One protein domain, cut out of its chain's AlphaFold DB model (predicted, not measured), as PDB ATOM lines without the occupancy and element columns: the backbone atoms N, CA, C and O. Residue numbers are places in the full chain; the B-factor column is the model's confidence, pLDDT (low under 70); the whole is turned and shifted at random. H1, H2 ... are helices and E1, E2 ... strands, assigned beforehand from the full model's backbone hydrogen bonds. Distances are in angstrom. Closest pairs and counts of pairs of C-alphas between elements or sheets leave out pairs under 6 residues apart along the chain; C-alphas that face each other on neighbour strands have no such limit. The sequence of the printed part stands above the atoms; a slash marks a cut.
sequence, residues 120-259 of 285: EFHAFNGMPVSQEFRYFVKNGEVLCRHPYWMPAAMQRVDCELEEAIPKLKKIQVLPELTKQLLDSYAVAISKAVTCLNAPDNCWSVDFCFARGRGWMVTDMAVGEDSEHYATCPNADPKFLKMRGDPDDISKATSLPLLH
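AT A GLANCE: This is residues 120 to 259 of the 285 residues of the protein "R2K_3 domain-containing protein" of uncultured archaeon (UniProt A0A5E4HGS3). A strongly twisted sheet of four strands curls round one long helix, H3, which packs on one of its faces. Beyond one end of the sheet E2 runs on into E3 at an angle, and the small strand hairpin E1 and E2 has the helical hairpin H1 and H2 beside it; the last stretch, from residue 223, is mostly loop with two short helices, H4 and H5. The printed part has 140 residues, with six named strands and five named helices in the order E1 E2 E3 E4 H1 H2 H3 E5 E6 H4 H5. The larger sheet, order E4 E3 E5 E6, is antiparallel, and the class is mixed, helices and strands. The whole is compact, with a radius of gyration of the C-alphas of 15.6 A and spans of 42 by 39 by 24 A.

HOW THE PARTS SIT: In the sheet, E3, residues 132 to 138, and E5, residues 202 to 210, are inner antiparallel neighbours, with N 135 and O 205 2.8 A apart. Edge strand E4, residues 141 to 147, forms a hairpin with E3, N 136 to O 144 being 3.0 A. Edge strand E6, residues 214 to 222, forms a hairpin with E5, N 208 to O 216 being 2.9 A. H3, residues 176 to 192, is on this sheet, two layers with the helix on one face; its closest C-alphas to E4 are Val 187 and Glu 141, 6.0 A. E2, residues 127 to 130, runs on into E3 across one residue at 68 degrees, and forms a hairpin with E1, residues 120 to 123, N 127 to O 123 being 2.7 A. H1, residues 151 to 156, and H2, residues 161 to 171, touch as a helical hairpin, closest at the C-alphas of Met 154 and Leu 161, 6.7 A, opposite ways at a steep tilt of 39 degrees. H2 only grazes the larger sheet, with residues 168 to 171. H4, residues 237 to 242, and H5, residues 256 to 259, are apart from each other and not on that sheet. Each O i to N i+4 pair is within hydrogen-bond range in H3 and H4; H2 has 5 of 7, H1 has 0 of 2 but 3 of 3 O i to N i+3 pairs, and H5 is too short for an i+4 pair.

IN THESE COORDINATES: E1 begins at C-alpha 120, (34.031, -53.171, 54.950). E5 measures 25.8 A, E6 24.5 A, H3 24.5 A, E3 19.9 A and E4 18.3 A. H5 ends at C-alpha 259, (9.844, -56.626, 44.548).

THE WHOLE: The C-alphas farthest apart, of Glu 162 and Cys 195, are 45.2 A apart. The printed part has no cut; the links E6 to H4 and H4 to H5 are long. Mean pLDDT of the printed part is 84.8, with residues 155 to 156, 158 and 238 to 259 under 70.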
ATOM      1  N   GLU A 120      34.400 -53.043  53.532       88.19
ATOM      2  CA  GLU A 120      34.031 -53.171  54.950       88.19
ATOM      3  C   GLU A 120      32.950 -54.245  55.163       88.19
ATOM      4  O   GLU A 120      32.745 -54.713  56.284       88.19
ATOM      5  N   PHE A 121      32.231 -54.609  54.097       91.88
ATOM      6  CA  PHE A 121      31.169 -55.612  54.090       91.88
ATOM      7  C   PHE A 121      30.876 -56.083  52.657       91.88
ATOM      8  O   PHE A 121      31.400 -55.522  51.691       91.88
ATOM      9  N   HIS A 122      30.030 -57.108  52.549       91.50
ATOM     10  CA  HIS A 122      29.493 -57.603  51.286       91.50
ATOM     11  C   HIS A 122      27.975 -57.396  51.233       91.50
ATOM     12  O   HIS A 122      27.321 -57.352  52.275       91.50
ATOM     13  N   ALA A 123      27.436 -57.270  50.027       90.69
ATOM     14  CA  ALA A 123      26.006 -57.208  49.720       90.69
ATOM     15  C   ALA A 123      25.767 -57.832  48.334       90.69
ATOM     16  O   ALA A 123      26.736 -58.172  47.669       90.69
ATOM     17  N   PHE A 124      24.524 -57.934  47.859       88.62
ATOM     18  CA  PHE A 124      24.228 -58.355  46.479       88.62
ATOM     19  C   PHE A 124      24.772 -59.752  46.142       88.62
ATOM     20  O   PHE A 124      25.500 -59.914  45.161       88.62
ATOM     21  N   ASN A 125      24.464 -60.751  46.977       87.69
ATOM     22  CA  ASN A 125      24.967 -62.117  46.794       87.69
ATOM     23  C   ASN A 125      26.513 -62.163  46.795       87.69
ATOM     24  O   ASN A 125      27.156 -62.671  45.879       87.69
ATOM     25  N   GLY A 126      27.130 -61.567  47.823       89.06
ATOM     26  CA  GLY A 126      28.577 -61.661  48.056       89.06
ATOM     27  C   GLY A 126      29.460 -60.638  47.326       89.06
ATOM     28  O   GLY A 126      30.677 -60.819  47.292       89.06
ATOM     29  N   MET A 127      28.905 -59.557  46.777       93.25
ATOM     30  CA  MET A 127      29.675 -58.452  46.198       93.25
ATOM     31  C   MET A 127      30.388 -57.627  47.275       93.25
ATOM     32  O   MET A 127      29.731 -57.137  48.197       93.25
ATOM     33  N   PRO A 128      31.707 -57.380  47.160       94.00
ATOM     34  CA  PRO A 128      32.405 -56.477  48.066       94.00
ATOM     35  C   PRO A 128      31.945 -55.032  47.839       94.00
ATOM     36  O   PRO A 128      32.099 -54.481  46.748       94.00
ATOM     37  N   VAL A 129      31.422 -54.389  48.886       94.25
ATOM     38  CA  VAL A 129      31.035 -52.974  48.829       94.25
ATOM     39  C   VAL A 129      32.255 -52.120  49.160       94.25
ATOM     40  O   VAL A 129      32.673 -52.001  50.317       94.25
ATOM     41  N   SER A 130      32.855 -51.562  48.110       95.38
ATOM     42  CA  SER A 130      34.149 -50.883  48.164       95.38
ATOM     43  C   SER A 130      34.044 -49.367  47.993       95.38
ATOM     44  O   SER A 130      32.993 -48.821  47.656       95.38
ATOM     45  N   GLN A 131      35.148 -48.661  48.242       96.88
ATOM     46  CA  GLN A 131      35.209 -47.217  48.035       96.88
ATOM     47  C   GLN A 131      35.145 -46.870  46.534       96.88
ATOM     48  O   GLN A 131      36.122 -47.017  45.796       96.88
ATOM     49  N   GLU A 132      33.987 -46.354  46.118       97.31
ATOM     50  CA  GLU A 132      33.650 -46.046  44.727       97.31
ATOM     51  C   GLU A 132      32.931 -44.700  44.602       97.31
ATOM     52  O   GLU A 132      32.107 -44.328  45.448       97.31
ATOM     53  N   PHE A 133      33.228 -43.970  43.527       97.81
ATOM     54  CA  PHE A 133      32.616 -42.679  43.225       97.81
ATOM     55  C   PHE A 133      32.231 -42.569  41.760       97.81
ATOM     56  O   PHE A 133      32.987 -42.956  40.874       97.81
ATOM     57  N   ARG A 134      31.086 -41.935  41.532       98.00
ATOM     58  CA  ARG A 134      30.566 -41.562  40.226       98.00
ATOM     59  C   ARG A 134      30.767 -40.076  39.983       98.00
ATOM     60  O   ARG A 134      30.364 -39.241  40.797       98.00
ATOM     61  N   TYR A 135      31.386 -39.741  38.864       98.19
ATOM     62  CA  TYR A 135      31.612 -38.368  38.431       98.19
ATOM     63  C   TYR A 135      30.762 -38.093  37.205       98.19
ATOM     64  O   TYR A 135      30.816 -38.849  36.240       98.19
ATOM     65  N   PHE A 136      30.036 -36.980  37.221       97.56
ATOM     66  CA  PHE A 136      29.391 -36.463  36.021       97.56
ATOM     67  C   PHE A 136      30.279 -35.385  35.417       97.56
ATOM     68  O   PHE A 136      30.634 -34.411  36.086       97.56
ATOM     69  N   VAL A 137      30.646 -35.561  34.153       97.25
ATOM     70  CA  VAL A 137      31.490 -34.642  33.391       97.25
ATOM     71  C   VAL A 137      30.757 -34.235  32.122       97.25
ATOM     72  O   VAL A 137      30.210 -35.078  31.417       97.25
ATOM     73  N   LYS A 138      30.730 -32.938  31.828       95.06
ATOM     74  CA  LYS A 138      30.031 -32.370  30.675       95.06
ATOM     75  C   LYS A 138      30.947 -31.383  29.982       95.06
ATOM     76  O   LYS A 138      31.486 -30.491  30.627       95.06
ATOM     77  N   ASN A 139      31.134 -31.550  28.675       93.56
ATOM     78  CA  ASN A 139      31.959 -30.648  27.863       93.56
ATOM     79  C   ASN A 139      33.371 -30.393  28.438       93.56
ATOM     80  O   ASN A 139      33.898 -29.289  28.340       93.56
ATOM     81  N   GLY A 140      34.001 -31.417  29.024       93.94
ATOM     82  CA  GLY A 140      35.339 -31.299  29.609       93.94
ATOM     83  C   GLY A 140      35.396 -30.641  30.990       93.94
ATOM     84  O   GLY A 140      36.497 -30.341  31.445       93.94
ATOM     85  N   GLU A 141      34.261 -30.447  31.665       96.06
ATOM     86  CA  GLU A 141      34.174 -29.904  33.025       96.06
ATOM     87  C   GLU A 141      33.425 -30.862  33.957       96.06
ATOM     88  O   GLU A 141      32.418 -31.464  33.579       96.06
ATOM     89  N   VAL A 142      33.910 -31.021  35.191       97.75
ATOM     90  CA  VAL A 142      33.237 -31.857  36.196       97.75
ATOM     91  C   VAL A 142      32.043 -31.101  36.770       97.75
ATOM     92  O   VAL A 142      32.211 -30.049  37.382       97.75
ATOM     93  N   LEU A 143      30.846 -31.663  36.610       96.06
ATOM     94  CA  LEU A 143      29.595 -31.092  37.109       96.06
ATOM     95  C   LEU A 143      29.360 -31.425  38.582       96.06
ATOM     96  O   LEU A 143      29.033 -30.556  39.389       96.06
ATOM     97  N   CYS A 144      29.488 -32.701  38.937       96.50
ATOM     98  CA  CYS A 144      29.254 -33.192  40.290       96.50
ATOM     99  C   CYS A 144      29.948 -34.537  40.528       96.50
ATOM    100  O   CYS A 144      30.407 -35.210  39.601       96.50
ATOM    101  N   ARG A 145      30.061 -34.893  41.811       96.19
ATOM    102  CA  ARG A 145      30.758 -36.079  42.316       96.19
ATOM    103  C   ARG A 145      29.874 -36.706  43.372       96.19
ATOM    104  O   ARG A 145      29.493 -36.027  44.326       96.19
ATOM    105  N   HIS A 146      29.584 -37.983  43.222       94.75
ATOM    106  CA  HIS A 146      28.689 -38.699  44.110       94.75
ATOM    107  C   HIS A 146      29.356 -39.982  44.580       94.75
ATOM    108  O   HIS A 146      30.050 -40.626  43.790       94.75
ATOM    109  N   PRO A 147      29.173 -40.379  45.847       94.81
ATOM    110  CA  PRO A 147      29.485 -41.744  46.215       94.81
ATOM    111  C   PRO A 147      28.651 -42.696  45.357       94.81
ATOM    112  O   PRO A 147      27.494 -42.417  45.060       94.81
ATOM    113  N   TYR A 148      29.248 -43.798  44.924       93.88
ATOM    114  CA  TYR A 148      28.582 -44.719  44.007       93.88
ATOM    115  C   TYR A 148      27.450 -45.498  44.688       93.88
ATOM    116  O   TYR A 148      26.363 -45.680  44.145       93.88
ATOM    117  N   TRP A 149      27.710 -45.944  45.914       91.00
ATOM    118  CA  TRP A 149      26.792 -46.757  46.697       91.00
ATOM    119  C   TRP A 149      25.768 -45.884  47.417       91.00
ATOM    120  O   TRP A 149      26.094 -45.216  48.400       91.00
ATOM    121  N   MET A 150      24.519 -45.913  46.957       86.44
ATOM    122  CA  MET A 150      23.425 -45.186  47.599       86.44
ATOM    123  C   MET A 150      22.895 -45.961  48.816       86.44
ATOM    124  O   MET A 150      22.685 -47.172  48.712       86.44
ATOM    125  N   PRO A 151      22.603 -45.303  49.956       83.44
ATOM    126  CA  PRO A 151      22.001 -45.962  51.117       83.44
ATOM    127  C   PRO A 151      20.723 -46.746  50.790       83.44
ATOM    128  O   PRO A 151      20.540 -47.853  51.289       83.44
ATOM    129  N   ALA A 152      19.870 -46.214  49.909       79.19
ATOM    130  CA  ALA A 152      18.648 -46.885  49.466       79.19
ATOM    131  C   ALA A 152      18.903 -48.221  48.744       79.19
ATOM    132  O   ALA A 152      18.066 -49.119  48.814       79.19
ATOM    133  N   ALA A 153      20.058 -48.388  48.089       79.38
ATOM    134  CA  ALA A 153      20.418 -49.649  47.443       79.38
ATOM    135  C   ALA A 153      20.677 -50.763  48.473       79.38
ATOM    136  O   ALA A 153      20.378 -51.922  48.204       79.38
ATOM    137  N   MET A 154      21.148 -50.410  49.676       82.38
ATOM    138  CA  MET A 154      21.417 -51.371  50.755       82.38
ATOM    139  C   MET A 154      20.138 -51.949  51.376       82.38
ATOM    140  O   MET A 154      20.179 -52.981  52.031       82.38
ATOM    141  N   GLN A 155      18.982 -51.310  51.176       69.44
ATOM    142  CA  GLN A 155      17.706 -51.809  51.708       69.44
ATOM    143  C   GLN A 155      17.122 -52.970  50.918       69.44
ATOM    144  O   GLN A 155      16.133 -53.569  51.329       69.44
ATOM    145  N   ARG A 156      17.682 -53.227  49.740       64.00
ATOM    146  CA  ARG A 156      17.124 -54.141  48.746       64.00
ATOM    147  C   ARG A 156      17.916 -55.439  48.655       64.00
ATOM    148  O   ARG A 156      17.771 -56.157  47.675       64.00
ATOM    149  N   VAL A 157      18.769 -55.698  49.643       70.50
ATOM    150  CA  VAL A 157      19.785 -56.747  49.607       70.50
ATOM    151  C   VAL A 157      19.904 -57.471  50.938       70.50
ATOM    152  O   VAL A 157      19.444 -57.007  51.978       70.50
ATOM    153  N   ASP A 158      20.578 -58.604  50.861       69.81
ATOM    154  CA  ASP A 158      21.032 -59.500  51.914       69.81
ATOM    155  C   ASP A 158      22.102 -58.869  52.830       69.81
ATOM    156  O   ASP A 158      23.193 -59.408  52.996       69.81
ATOM    157  N   CYS A 159      21.826 -57.708  53.437       71.62
ATOM    158  CA  CYS A 159      22.724 -57.126  54.439       71.62
ATOM    159  C   CYS A 159      21.986 -56.484  55.622       71.62
ATOM    160  O   CYS A 159      20.912 -55.900  55.476       71.62
ATOM    161  N   GLU A 160      22.602 -56.554  56.806       81.25
ATOM    162  CA  GLU A 160      22.088 -55.923  58.024       81.25
ATOM    163  C   GLU A 160      22.289 -54.400  57.964       81.25
ATOM    164  O   GLU A 160      23.391 -53.879  58.167       81.25
ATOM    165  N   LEU A 161      21.208 -53.669  57.675       79.81
ATOM    166  CA  LEU A 161      21.228 -52.224  57.419       79.81
ATOM    167  C   LEU A 161      21.879 -51.400  58.535       79.81
ATOM    168  O   LEU A 161      22.636 -50.466  58.253       79.81
ATOM    169  N   GLU A 162      21.598 -51.731  59.796       83.31
ATOM    170  CA  GLU A 162      22.130 -51.003  60.954       83.31
ATOM    171  C   GLU A 162      23.663 -51.062  61.018       83.31
ATOM    172  O   GLU A 162      24.308 -50.093  61.428       83.31
ATOM    173  N   GLU A 163      24.262 -52.148  60.525       85.06
ATOM    174  CA  GLU A 163      25.711 -52.291  60.417       85.06
ATOM    175  C   GLU A 163      26.275 -51.738  59.105       85.06
ATOM    176  O   GLU A 163      27.388 -51.202  59.081       85.06
ATOM    177  N   ALA A 164      25.532 -51.878  58.005       87.00
ATOM    178  CA  ALA A 164      25.974 -51.477  56.676       87.00
ATOM    179  C   ALA A 164      26.076 -49.952  56.538       87.00
ATOM    180  O   ALA A 164      27.056 -49.446  55.993       87.00
ATOM    181  N   ILE A 165      25.116 -49.186  57.070       88.94
ATOM    182  CA  ILE A 165      25.074 -47.724  56.891       88.94
ATOM    183  C   ILE A 165      26.295 -46.997  57.494       88.94
ATOM    184  O   ILE A 165      26.867 -46.140  56.811       88.94
ATOM    185  N   PRO A 166      26.755 -47.293  58.727       90.94
ATOM    186  CA  PRO A 166      27.984 -46.699  59.256       90.94
ATOM    187  C   PRO A 166      29.228 -47.044  58.424       90.94
ATOM    188  O   PRO A 166      30.047 -46.163  58.154       90.94
ATOM    189  N   LYS A 167      29.350 -48.304  57.978       93.06
ATOM    190  CA  LYS A 167      30.454 -48.779  57.124       93.06
ATOM    191  C   LYS A 167      30.441 -48.079  55.762       93.06
ATOM    192  O   LYS A 167      31.480 -47.619  55.295       93.06
ATOM    193  N   LEU A 168      29.257 -47.906  55.180       91.81
ATOM    194  CA  LEU A 168      29.044 -47.169  53.941       91.81
ATOM    195  C   LEU A 168      29.514 -45.713  54.078       91.81
ATOM    196  O   LEU A 168      30.353 -45.261  53.308       91.81
ATOM    197  N   LYS A 169      29.077 -44.990  55.115       91.44
ATOM    198  CA  LYS A 169      29.500 -43.592  55.340       91.44
ATOM    199  C   LYS A 169      31.021 -43.429  55.418       91.44
ATOM    200  O   LYS A 169      31.547 -42.417  54.965       91.44
ATOM    201  N   LYS A 170      31.733 -44.420  55.965       93.06
ATOM    202  CA  LYS A 170      33.201 -44.416  56.067       93.06
ATOM    203  C   LYS A 170      33.879 -44.434  54.693       93.06
ATOM    204  O   LYS A 170      34.823 -43.679  54.476       93.06
ATOM    205  N   ILE A 171      33.393 -45.256  53.762       94.00
ATOM    206  CA  ILE A 171      33.972 -45.392  52.413       94.00
ATOM    207  C   ILE A 171      33.529 -44.279  51.450       94.00
ATOM    208  O   ILE A 171      34.171 -44.059  50.426       94.00
ATOM    209  N   GLN A 172      32.487 -43.517  51.795       94.19
ATOM    210  CA  GLN A 172      31.984 -42.382  51.009       94.19
ATOM    211  C   GLN A 172      32.751 -41.063  51.243       94.19
ATOM    212  O   GLN A 172      32.355 -40.011  50.736       94.19
ATOM    213  N   VAL A 173      33.861 -41.087  51.986       93.06
ATOM    214  CA  VAL A 173      34.710 -39.907  52.205       93.06
ATOM    215  C   VAL A 173      35.827 -39.850  51.165       93.06
ATOM    216  O   VAL A 173      36.650 -40.759  51.082       93.06
ATOM    217  N   LEU A 174      35.899 -38.743  50.419       94.62
ATOM    218  CA  LEU A 174      36.940 -38.514  49.415       94.62
ATOM    219  C   LEU A 174      37.857 -37.343  49.812       94.62
ATOM    220  O   LEU A 174      37.373 -36.209  49.898       94.62
ATOM    221  N   PRO A 175      39.164 -37.569  50.047       95.00
ATOM    222  CA  PRO A 175      40.117 -36.496  50.332       95.00
ATOM    223  C   PRO A 175      40.259 -35.506  49.170       95.00
ATOM    224  O   PRO A 175      40.140 -35.885  48.009       95.00
ATOM    225  N   GLU A 176      40.577 -34.246  49.468       95.62
ATOM    226  CA  GLU A 176      40.606 -33.176  48.457       95.62
ATOM    227  C   GLU A 176      41.629 -33.420  47.337       95.62
ATOM    228  O   GLU A 176      41.307 -33.279  46.162       95.62
ATOM    229  N   LEU A 177      42.834 -33.882  47.683       95.00
ATOM    230  CA  LEU A 177      43.848 -34.238  46.687       95.00
ATOM    231  C   LEU A 177      43.367 -35.373  45.768       95.00
ATOM    232  O   LEU A 177      43.627 -35.364  44.567       95.00
ATOM    233  N   THR A 178      42.623 -36.331  46.323       97.25
ATOM    234  CA  THR A 178      42.023 -37.416  45.548       97.25
ATOM    235  C   THR A 178      40.942 -36.892  44.610       97.25
ATOM    236  O   THR A 178      40.901 -37.308  43.456       97.25
ATOM    237  N   LYS A 179      40.101 -35.946  45.052       97.56
ATOM    238  CA  LYS A 179      39.111 -35.304  44.170       97.56
ATOM    239  C   LYS A 179      39.781 -34.634  42.977       97.56
ATOM    240  O   LYS A 179      39.366 -34.874  41.854       97.56
ATOM    241  N   GLN A 180      40.844 -33.864  43.211       97.38
ATOM    242  CA  GLN A 180      41.589 -33.185  42.143       97.38
ATOM    243  C   GLN A 180      42.202 -34.176  41.144       97.38
ATOM    244  O   GLN A 180      42.170 -33.944  39.934       97.38
ATOM    245  N   LEU A 181      42.720 -35.307  41.633       98.25
ATOM    246  CA  LEU A 181      43.206 -36.386  40.775       98.25
ATOM    247  C   LEU A 181      42.080 -36.953  39.899       98.25
ATOM    248  O   LEU A 181      42.230 -37.018  38.679       98.25
ATOM    249  N   LEU A 182      40.948 -37.331  40.497       98.50
ATOM    250  CA  LEU A 182      39.819 -37.906  39.760       98.50
ATOM    251  C   LEU A 182      39.161 -36.898  38.812       98.50
ATOM    252  O   LEU A 182      38.744 -37.278  37.721       98.50
ATOM    253  N   ASP A 183      39.151 -35.612  39.165       98.50
ATOM    254  CA  ASP A 183      38.738 -34.531  38.270       98.50
ATOM    255  C   ASP A 183      39.595 -34.506  37.010       98.50
ATOM    256  O   ASP A 183      39.070 -34.458  35.898       98.50
ATOM    257  N   SER A 184      40.918 -34.594  37.171       98.44
ATOM    258  CA  SER A 184      41.834 -34.618  36.031       98.44
ATOM    259  C   SER A 184      41.581 -35.823  35.118       98.44
ATOM    260  O   SER A 184      41.580 -35.674  33.894       98.44
ATOM    261  N   TYR A 185      41.274 -36.992  35.697       98.69
ATOM    262  CA  TYR A 185      40.909 -38.191  34.941       98.69
ATOM    263  C   TYR A 185      39.581 -38.012  34.205       98.69
ATOM    264  O   TYR A 185      39.521 -38.258  33.003       98.69
ATOM    265  N   ALA A 186      38.534 -37.538  34.885       98.38
ATOM    266  CA  ALA A 186      37.217 -37.320  34.289       98.38
ATOM    267  C   ALA A 186      37.276 -36.325  33.115       98.38
ATOM    268  O   ALA A 186      36.697 -36.571  32.056       98.38
ATOM    269  N   VAL A 187      38.038 -35.237  33.258       97.94
ATOM    270  CA  VAL A 187      38.256 -34.254  32.185       97.94
ATOM    271  C   VAL A 187      39.026 -34.865  31.011       97.94
ATOM    272  O   VAL A 187      38.662 -34.629  29.855       97.94
ATOM    273  N   ALA A 188      40.075 -35.650  31.270       98.19
ATOM    274  CA  ALA A 188      40.834 -36.327  30.218       98.19
ATOM    275  C   ALA A 188      39.958 -37.320  29.435       98.19
ATOM    276  O   ALA A 188      39.973 -37.315  28.203       98.19
ATOM    277  N   ILE A 189      39.133 -38.096  30.142       98.00
ATOM    278  CA  ILE A 189      38.150 -39.017  29.560       98.00
ATOM    279  C   ILE A 189      37.162 -38.255  28.677       98.00
ATOM    280  O   ILE A 189      37.028 -38.591  27.504       98.00
ATOM    281  N   SER A 190      36.533 -37.190  29.189       95.81
ATOM    282  CA  SER A 190      35.546 -36.392  28.443       95.81
ATOM    283  C   SER A 190      36.097 -35.827  27.130       95.81
ATOM    284  O   SER A 190      35.362 -35.740  26.145       95.81
ATOM    285  N   LYS A 191      37.393 -35.488  27.080       95.69
ATOM    286  CA  LYS A 191      38.075 -35.065  25.846       95.69
ATOM    287  C   LYS A 191      38.295 -36.228  24.875       95.69
ATOM    288  O   LYS A 191      38.094 -36.061  23.672       95.69
ATOM    289  N   ALA A 192      38.686 -37.392  25.389       96.81
ATOM    290  CA  ALA A 192      38.978 -38.580  24.590       96.81
ATOM    291  C   ALA A 192      37.735 -39.177  23.916       96.81
ATOM    292  O   ALA A 192      37.829 -39.714  22.816       96.81
ATOM    293  N   VAL A 193      36.565 -39.058  24.551       96.50
ATOM    294  CA  VAL A 193      35.315 -39.664  24.063       96.50
ATOM    295  C   VAL A 193      34.417 -38.712  23.271       96.50
ATOM    296  O   VAL A 193      33.275 -39.054  22.973       96.50
ATOM    297  N   THR A 194      34.907 -37.527  22.901       94.38
ATOM    298  CA  THR A 194      34.126 -36.526  22.144       94.38
ATOM    299  C   THR A 194      33.530 -37.075  20.844       94.38
ATOM    300  O   THR A 194      32.454 -36.649  20.435       94.38
ATOM    301  N   CYS A 195      34.177 -38.063  20.220       93.50
ATOM    302  CA  CYS A 195      33.694 -38.719  19.003       93.50
ATOM    303  C   CYS A 195      32.476 -39.638  19.209       93.50
ATOM    304  O   CYS A 195      31.852 -40.030  18.224       93.50
ATOM    305  N   LEU A 196      32.127 -39.986  20.453       92.19
ATOM    306  CA  LEU A 196      31.004 -40.876  20.765       92.19
ATOM    307  C   LEU A 196      29.644 -40.156  20.818       92.19
ATOM    308  O   LEU A 196      28.632 -40.812  21.032       92.19
ATOM    309  N   ASN A 197      29.608 -38.835  20.592       87.75
ATOM    310  CA  ASN A 197      28.391 -38.026  20.410       87.75
ATOM    311  C   ASN A 197      27.307 -38.203  21.495       87.75
ATOM    312  O   ASN A 197      26.116 -38.127  21.192       87.75
ATOM    313  N   ALA A 198      27.696 -38.408  22.758       88.19
ATOM    314  CA  ALA A 198      26.744 -38.322  23.866       88.19
ATOM    315  C   ALA A 198      26.069 -36.935  23.883       88.19
ATOM    316  O   ALA A 198      26.747 -35.938  23.599       88.19
ATOM    317  N   PRO A 199      24.777 -36.835  24.250       87.69
ATOM    318  CA  PRO A 199      24.091 -35.553  24.385       87.69
ATOM    319  C   PRO A 199      24.860 -34.585  25.284       87.69
ATOM    320  O   PRO A 199      25.273 -34.922  26.397       87.69
ATOM    321  N   ASP A 200      25.121 -33.393  24.747       88.12
ATOM    322  CA  ASP A 200      25.982 -32.358  25.325       88.12
ATOM    323  C   ASP A 200      27.357 -32.846  25.832       88.12
ATOM    324  O   ASP A 200      27.915 -32.271  26.772       88.12
ATOM    325  N   ASN A 201      27.884 -33.935  25.262       90.00
ATOM    326  CA  ASN A 201      29.092 -34.616  25.728       90.00
ATOM    327  C   ASN A 201      29.079 -34.869  27.251       90.00
ATOM    328  O   ASN A 201      30.081 -34.645  27.942       90.00
ATOM    329  N   CYS A 202      27.916 -35.261  27.780       94.50
ATOM    330  CA  CYS A 202      27.702 -35.536  29.193       94.50
ATOM    331  C   CYS A 202      27.903 -37.025  29.493       94.50
ATOM    332  O   CYS A 202      27.226 -37.885  28.928       94.50
ATOM    333  N   TRP A 203      28.803 -37.324  30.425       96.62
ATOM    334  CA  TRP A 203      29.175 -38.681  30.801       96.62
ATOM    335  C   TRP A 203      29.153 -38.867  32.307       96.62
ATOM    336  O   TRP A 203      29.529 -37.974  33.063       96.62
ATOM    337  N   SER A 204      28.769 -40.066  32.717       97.19
ATOM    338  CA  SER A 204      28.982 -40.595  34.053       97.19
ATOM    339  C   SER A 204      30.190 -41.522  34.021       97.19
ATOM    340  O   SER A 204      30.257 -42.407  33.168       97.19
ATOM    341  N   VAL A 205      31.140 -41.323  34.929       98.38
ATOM    342  CA  VAL A 205      32.379 -42.099  35.031       98.38
ATOM    343  C   VAL A 205      32.502 -42.655  36.440       98.38
ATOM    344  O   VAL A 205      32.523 -41.891  37.408       98.38
ATOM    345  N   ASP A 206      32.618 -43.972  36.544       98.25
ATOM    346  CA  ASP A 206      32.729 -44.682  37.813       98.25
ATOM    347  C   ASP A 206      34.192 -45.025  38.096       98.25
ATOM    348  O   ASP A 206      34.890 -45.641  37.282       98.25
ATOM    349  N   PHE A 207      34.648 -44.615  39.277       98.56
ATOM    350  CA  PHE A 207      35.983 -44.871  39.789       98.56
ATOM    351  C   PHE A 207      35.917 -45.777  41.014       98.56
ATOM    352  O   PHE A 207      35.133 -45.513  41.927       98.56
ATOM    353  N   CYS A 208      36.809 -46.763  41.090       97.88
ATOM    354  CA  CYS A 208      37.029 -47.565  42.292       97.88
ATOM    355  C   CYS A 208      38.468 -47.429  42.796       97.88
ATOM    356  O   CYS A 208      39.395 -47.170  42.020       97.88
ATOM    357  N   PHE A 209      38.665 -47.615  44.101       98.06
ATOM    358  CA  PHE A 209      39.997 -47.712  44.689       98.06
ATOM    359  C   PHE A 209      40.456 -49.172  44.777       98.06
ATOM    360  O   PHE A 209      39.871 -49.974  45.502       98.06
ATOM    361  N   ALA A 210      41.552 -49.502  44.091       97.44
ATOM    362  CA  ALA A 210      42.175 -50.820  44.121       97.44
ATOM    363  C   ALA A 210      43.455 -50.816  44.969       97.44
ATOM    364  O   ALA A 210      44.346 -49.968  44.807       97.44
ATOM    365  N   ARG A 211      43.585 -51.797  45.869       96.56
ATOM    366  CA  ARG A 211      44.742 -51.919  46.760       96.56
ATOM    367  C   ARG A 211      46.030 -52.059  45.948       96.56
ATOM    368  O   ARG A 211      46.117 -52.839  45.008       96.56
ATOM    369  N   GLY A 212      47.041 -51.265  46.305       96.06
ATOM    370  CA  GLY A 212      48.348 -51.268  45.636       96.06
ATOM    371  C   GLY A 212      48.354 -50.671  44.223       96.06
ATOM    372  O   GLY A 212      49.424 -50.533  43.637       96.06
ATOM    373  N   ARG A 213      47.192 -50.283  43.686       96.56
ATOM    374  CA  ARG A 213      47.040 -49.753  42.325       96.56
ATOM    375  C   ARG A 213      46.430 -48.359  42.256       96.56
ATOM    376  O   ARG A 213      46.613 -47.675  41.253       96.56
ATOM    377  N   GLY A 214      45.774 -47.919  43.325       97.62
ATOM    378  CA  GLY A 214      45.150 -46.606  43.397       97.62
ATOM    379  C   GLY A 214      43.790 -46.577  42.707       97.62
ATOM    380  O   GLY A 214      43.104 -47.592  42.614       97.62
ATOM    381  N   TRP A 215      43.386 -45.391  42.261       98.38
ATOM    382  CA  TRP A 215      42.080 -45.180  41.644       98.38
ATOM    383  C   TRP A 215      42.061 -45.577  40.176       98.38
ATOM    384  O   TRP A 215      42.962 -45.211  39.419       98.38
ATOM    385  N   MET A 216      41.011 -46.289  39.783       98.44
ATOM    386  CA  MET A 216      40.857 -46.867  38.454       98.44
ATOM    387  C   MET A 216      39.451 -46.605  37.921       98.44
ATOM    388  O   MET A 216      38.492 -46.642  38.685       98.44
ATOM    389  N   VAL A 217      39.324 -46.374  36.615       98.50
ATOM    390  CA  VAL A 217      38.016 -46.282  35.949       98.50
ATOM    391  C   VAL A 217      37.482 -47.687  35.713       98.50
ATOM    392  O   VAL A 217      38.107 -48.486  35.008       98.50
ATOM    393  N   THR A 218      36.321 -47.991  36.282       96.94
ATOM    394  CA  THR A 218      35.669 -49.301  36.156       96.94
ATOM    395  C   THR A 218      34.461 -49.262  35.244       96.94
ATOM    396  O   THR A 218      34.198 -50.253  34.558       96.94
ATOM    397  N   ASP A 219      33.753 -48.141  35.161       96.94
ATOM    398  CA  ASP A 219      32.612 -48.022  34.267       96.94
ATOM    399  C   ASP A 219      32.415 -46.606  33.740       96.94
ATOM    400  O   ASP A 219      32.960 -45.635  34.266       96.94
ATOM    401  N   MET A 220      31.651 -46.512  32.658       95.81
ATOM    402  CA  MET A 220      31.268 -45.252  32.053       95.81
ATOM    403  C   MET A 220      30.005 -45.434  31.217       95.81
ATOM    404  O   MET A 220      29.879 -46.397  30.452       95.81
ATOM    405  N   ALA A 221      29.104 -44.467  31.327       94.12
ATOM    406  CA  ALA A 221      27.849 -44.418  30.594       94.12
ATOM    407  C   ALA A 221      27.498 -42.971  30.240       94.12
ATOM    408  O   ALA A 221      28.095 -42.022  30.761       94.12
ATOM    409  N   VAL A 222      26.528 -42.792  29.344       93.19
ATOM    410  CA  VAL A 222      25.972 -41.466  29.067       93.19
ATOM    411  C   VAL A 222      25.409 -40.906  30.375       93.19
ATOM    412  O   VAL A 222      24.763 -41.620  31.147       93.19
ATOM    413  N   GLY A 223      25.695 -39.634  30.657       92.56
ATOM    414  CA  GLY A 223      25.334 -39.015  31.933       92.56
ATOM    415  C   GLY A 223      23.828 -39.050  32.187       92.56
ATOM    416  O   GLY A 223      23.394 -39.273  33.311       92.56
ATOM    417  N   GLU A 224      23.021 -38.909  31.140       88.38
ATOM    418  CA  GLU A 224      21.572 -38.959  31.277       88.38
ATOM    419  C   GLU A 224      21.037 -40.364  31.594       88.38
ATOM    420  O   GLU A 224      19.959 -40.471  32.154       88.38
ATOM    421  N   ASP A 225      21.747 -41.444  31.279       87.50
ATOM    422  CA  ASP A 225      21.276 -42.819  31.541       87.50
ATOM    423  C   ASP A 225      21.765 -43.357  32.890       87.50
ATOM    424  O   ASP A 225      21.467 -44.483  33.290       87.50
ATOM    425  N   SER A 226      22.526 -42.539  33.613       89.19
ATOM    426  CA  SER A 226      23.199 -42.938  34.838       89.19
ATOM    427  C   SER A 226      22.443 -42.482  36.073       89.19
ATOM    428  O   SER A 226      22.002 -41.340  36.170       89.19
ATOM    429  N   GLU A 227      22.350 -43.369  37.062       85.00
ATOM    430  CA  GLU A 227      21.756 -43.039  38.357       85.00
ATOM    431  C   GLU A 227      22.477 -41.853  39.012       85.00
ATOM    432  O   GLU A 227      23.710 -41.834  39.114       85.00
ATOM    433  N   HIS A 228      21.674 -40.878  39.439       87.38
ATOM    434  CA  HIS A 228      22.088 -39.590  39.978       87.38
ATOM    435  C   HIS A 228      21.284 -39.307  41.252       87.38
ATOM    436  O   HIS A 228      20.073 -39.527  41.299       87.38
ATOM    437  N   TYR A 229      21.956 -38.788  42.276       84.69
ATOM    438  CA  TYR A 229      21.335 -38.297  43.503       84.69
ATOM    439  C   TYR A 229      20.291 -37.220  43.186       84.69
ATOM    440  O   TYR A 229      20.636 -36.174  42.635       84.69
ATOM    441  N   ALA A 230      19.030 -37.455  43.557       81.19
ATOM    442  CA  ALA A 230      17.925 -36.529  43.283       81.19
ATOM    443  C   ALA A 230      18.123 -35.159  43.949       81.19
ATOM    444  O   ALA A 230      17.637 -34.144  43.462       81.19
ATOM    445  N   THR A 231      18.861 -35.111  45.056       83.00
ATOM    446  CA  THR A 231      19.191 -33.868  45.761       83.00
ATOM    447  C   THR A 231      20.236 -33.012  45.040       83.00
ATOM    448  O   THR A 231      20.458 -31.860  45.417       83.00
ATOM    449  N   CYS A 232      20.891 -33.536  43.998       88.00
ATOM    450  CA  CYS A 232      21.900 -32.801  43.256       88.00
ATOM    451  C   CYS A 232      21.254 -31.756  42.329       88.00
ATOM    452  O   CYS A 232      20.413 -32.114  41.504       88.00
ATOM    453  N   PRO A 233      21.682 -30.479  42.361       88.00
ATOM    454  CA  PRO A 233      21.138 -29.447  41.471       88.00
ATOM    455  C   PRO A 233      21.436 -29.699  39.985       88.00
ATOM    456  O   PRO A 233      20.800 -29.095  39.127       88.00
ATOM    457  N   ASN A 234      22.395 -30.582  39.687       89.19
ATOM    458  CA  ASN A 234      22.761 -30.992  38.332       89.19
ATOM    459  C   ASN A 234      22.072 -32.299  37.896       89.19
ATOM    460  O   ASN A 234      22.388 -32.814  36.823       89.19
ATOM    461  N   ALA A 235      21.179 -32.867  38.717       83.25
ATOM    462  CA  ALA A 235      20.447 -34.075  38.361       83.25
ATOM    463  C   ALA A 235      19.455 -33.800  37.227       83.25
ATOM    464  O   ALA A 235      18.743 -32.793  37.233       83.25
ATOM    465  N   ASP A 236      19.378 -34.721  36.264       74.25
ATOM    466  CA  ASP A 236      18.360 -34.637  35.223       74.25
ATOM    467  C   ASP A 236      16.959 -34.755  35.864       74.25
ATOM    468  O   ASP A 236      16.717 -35.685  36.649       74.25
ATOM    469  N   PRO A 237      16.009 -33.858  35.535       70.62
ATOM    470  CA  PRO A 237      14.647 -33.912  36.059       70.62
ATOM    471  C   PRO A 237      13.931 -35.259  35.878       70.62
ATOM    472  O   PRO A 237      12.989 -35.544  36.623       70.62
ATOM    473  N   LYS A 238      14.338 -36.102  34.919       65.81
ATOM    474  CA  LYS A 238      13.779 -37.451  34.747       65.81
ATOM    475  C   LYS A 238      14.056 -38.358  35.950       65.81
ATOM    476  O   LYS A 238      13.181 -39.136  36.333       65.81
ATOM    477  N   PHE A 239      15.192 -38.180  36.630       57.72
ATOM    478  CA  PHE A 239      15.519 -38.930  37.846       57.72
ATOM    479  C   PHE A 239      14.731 -38.457  39.070       57.72
ATOM    480  O   PHE A 239      14.401 -39.277  39.923       57.72
ATOM    481  N   LEU A 240      14.317 -37.185  39.109       58.00
ATOM    482  CA  LEU A 240      13.417 -36.668  40.153       58.00
ATOM    483  C   LEU A 240      12.015 -37.295  40.079       58.00
ATOM    484  O   LEU A 240      11.329 -37.413  41.091       58.00
ATOM    485  N   LYS A 241      11.571 -37.673  38.872       47.72
ATOM    486  CA  LYS A 241      10.205 -38.157  38.618       47.72
ATOM    487  C   LYS A 241      10.053 -39.677  38.705       47.72
ATOM    488  O   LYS A 241       8.957 -40.138  39.004       47.72
ATOM    489  N   MET A 242      11.106 -40.451  38.429       42.09
ATOM    490  CA  MET A 242      10.977 -41.899  38.207       42.09
ATOM    491  C   MET A 242      11.187 -42.794  39.435       42.09
ATOM    492  O   MET A 242      10.739 -43.938  39.394       42.09
ATOM    493  N   ARG A 243      11.889 -42.359  40.495       50.25
ATOM    494  CA  ARG A 243      12.379 -43.313  41.521       50.25
ATOM    495  C   ARG A 243      12.177 -42.917  42.989       50.25
ATOM    496  O   ARG A 243      12.646 -43.636  43.866       50.25
ATOM    497  N   GLY A 244      11.424 -41.849  43.271       50.53
ATOM    498  CA  GLY A 244      11.388 -41.268  44.619       50.53
ATOM    499  C   GLY A 244      12.743 -40.652  44.979       50.53
ATOM    500  O   GLY A 244      13.656 -40.662  44.161       50.53
ATOM    501  N   ASP A 245      12.870 -40.079  46.173       54.25
ATOM    502  CA  ASP A 245      14.161 -39.574  46.643       54.25
ATOM    503  C   ASP A 245      15.064 -40.777  46.990       54.25
ATOM    504  O   ASP A 245      14.766 -41.488  47.952       54.25
ATOM    505  N   PRO A 246      16.128 -41.061  46.216       53.19
ATOM    506  CA  PRO A 246      17.016 -42.186  46.478       53.19
ATOM    507  C   PRO A 246      17.909 -41.942  47.712       53.19
ATOM    508  O   PRO A 246      18.586 -42.865  48.170       53.19
ATOM    509  N   ASP A 247      17.873 -40.729  48.278       57.53
ATOM    510  CA  ASP A 247      18.485 -40.375  49.561       57.53
ATOM    511  C   ASP A 247      17.529 -40.618  50.744       57.53
ATOM    512  O   ASP A 247      17.954 -40.662  51.903       57.53
ATOM    513  N   ASP A 248      16.239 -40.836  50.467       60.06
ATOM    514  CA  ASP A 248      15.212 -41.100  51.468       60.06
ATOM    515  C   ASP A 248      15.067 -42.605  51.736       60.06
ATOM    516  O   ASP A 248      14.266 -43.329  51.136       60.06
ATOM    517  N   ILE A 249      15.831 -43.053  52.731       54.59
ATOM    518  CA  ILE A 249      15.785 -44.389  53.348       54.59
ATOM    519  C   ILE A 249      14.337 -44.800  53.710       54.59
ATOM    520  O   ILE A 249      14.020 -45.983  53.719       54.59
ATOM    521  N   SER A 250      13.413 -43.871  53.977       50.75
ATOM    522  CA  SER A 250      12.027 -44.225  54.322       50.75
ATOM    523  C   SER A 250      11.129 -44.539  53.113       50.75
ATOM    524  O   SER A 250      10.078 -45.162  53.283       50.75
ATOM    525  N   LYS A 251      11.527 -44.149  51.891       45.19
ATOM    526  CA  LYS A 251      10.697 -44.242  50.671       45.19
ATOM    527  C   LYS A 251      11.145 -45.292  49.656       45.19
ATOM    528  O   LYS A 251      10.418 -45.555  48.698       45.19
ATOM    529  N   ALA A 252      12.289 -45.942  49.858       45.75
ATOM    530  CA  ALA A 252      12.804 -46.959  48.936       45.75
ATOM    531  C   ALA A 252      12.000 -48.283  48.913       45.75
ATOM    532  O   ALA A 252      12.324 -49.173  48.121       45.75
ATOM    533  N   THR A 253      10.905 -48.363  49.678       36.78
ATOM    534  CA  THR A 253       9.960 -49.483  49.824       36.78
ATOM    535  C   THR A 253       8.983 -49.693  48.661       36.78
ATOM    536  O   THR A 253       8.186 -50.625  48.710       36.78
ATOM    537  N   SER A 254       9.013 -48.892  47.590       41.38
ATOM    538  CA  SER A 254       8.067 -49.065  46.474       41.38
ATOM    539  C   SER A 254       8.725 -49.008  45.096       41.38
ATOM    540  O   SER A 254       8.572 -48.061  44.334       41.38
ATOM    541  N   LEU A 255       9.420 -50.085  44.730       41.91
ATOM    542  CA  LEU A 255       9.614 -50.435  43.322       41.91
ATOM    543  C   LEU A 255       8.874 -51.755  43.057       41.91
ATOM    544  O   LEU A 255       9.411 -52.828  43.340       41.91
ATOM    545  N   PRO A 256       7.626 -51.692  42.543       43.31
ATOM    546  CA  PRO A 256       6.782 -52.868  42.333       43.31
ATOM    547  C   PRO A 256       7.418 -53.923  41.426       43.31
ATOM    548  O   PRO A 256       7.077 -55.090  41.546       43.31
ATOM    549  N   LEU A 257       8.327 -53.525  40.531       36.75
ATOM    550  CA  LEU A 257       8.919 -54.417  39.535       36.75
ATOM    551  C   LEU A 257       9.986 -55.339  40.139       36.75
ATOM    552  O   LEU A 257       9.880 -56.548  39.997       36.75
ATOM    553  N   LEU A 258      10.943 -54.792  40.897       38.66
ATOM    554  CA  LEU A 258      11.998 -55.579  41.552       38.66
ATOM    555  C   LEU A 258      11.456 -56.400  42.725       38.66
ATOM    556  O   LEU A 258      11.863 -57.540  42.913       38.66
ATOM    557  N   HIS A 259      10.492 -55.862  43.482       39.78
ATOM    558  CA  HIS A 259       9.844 -56.626  44.548       39.78
ATOM    559  C   HIS A 259       8.954 -57.744  43.982       39.78
ATOM    560  O   HIS A 259       8.882 -58.809  44.587       39.78
TER     561      HIS A 259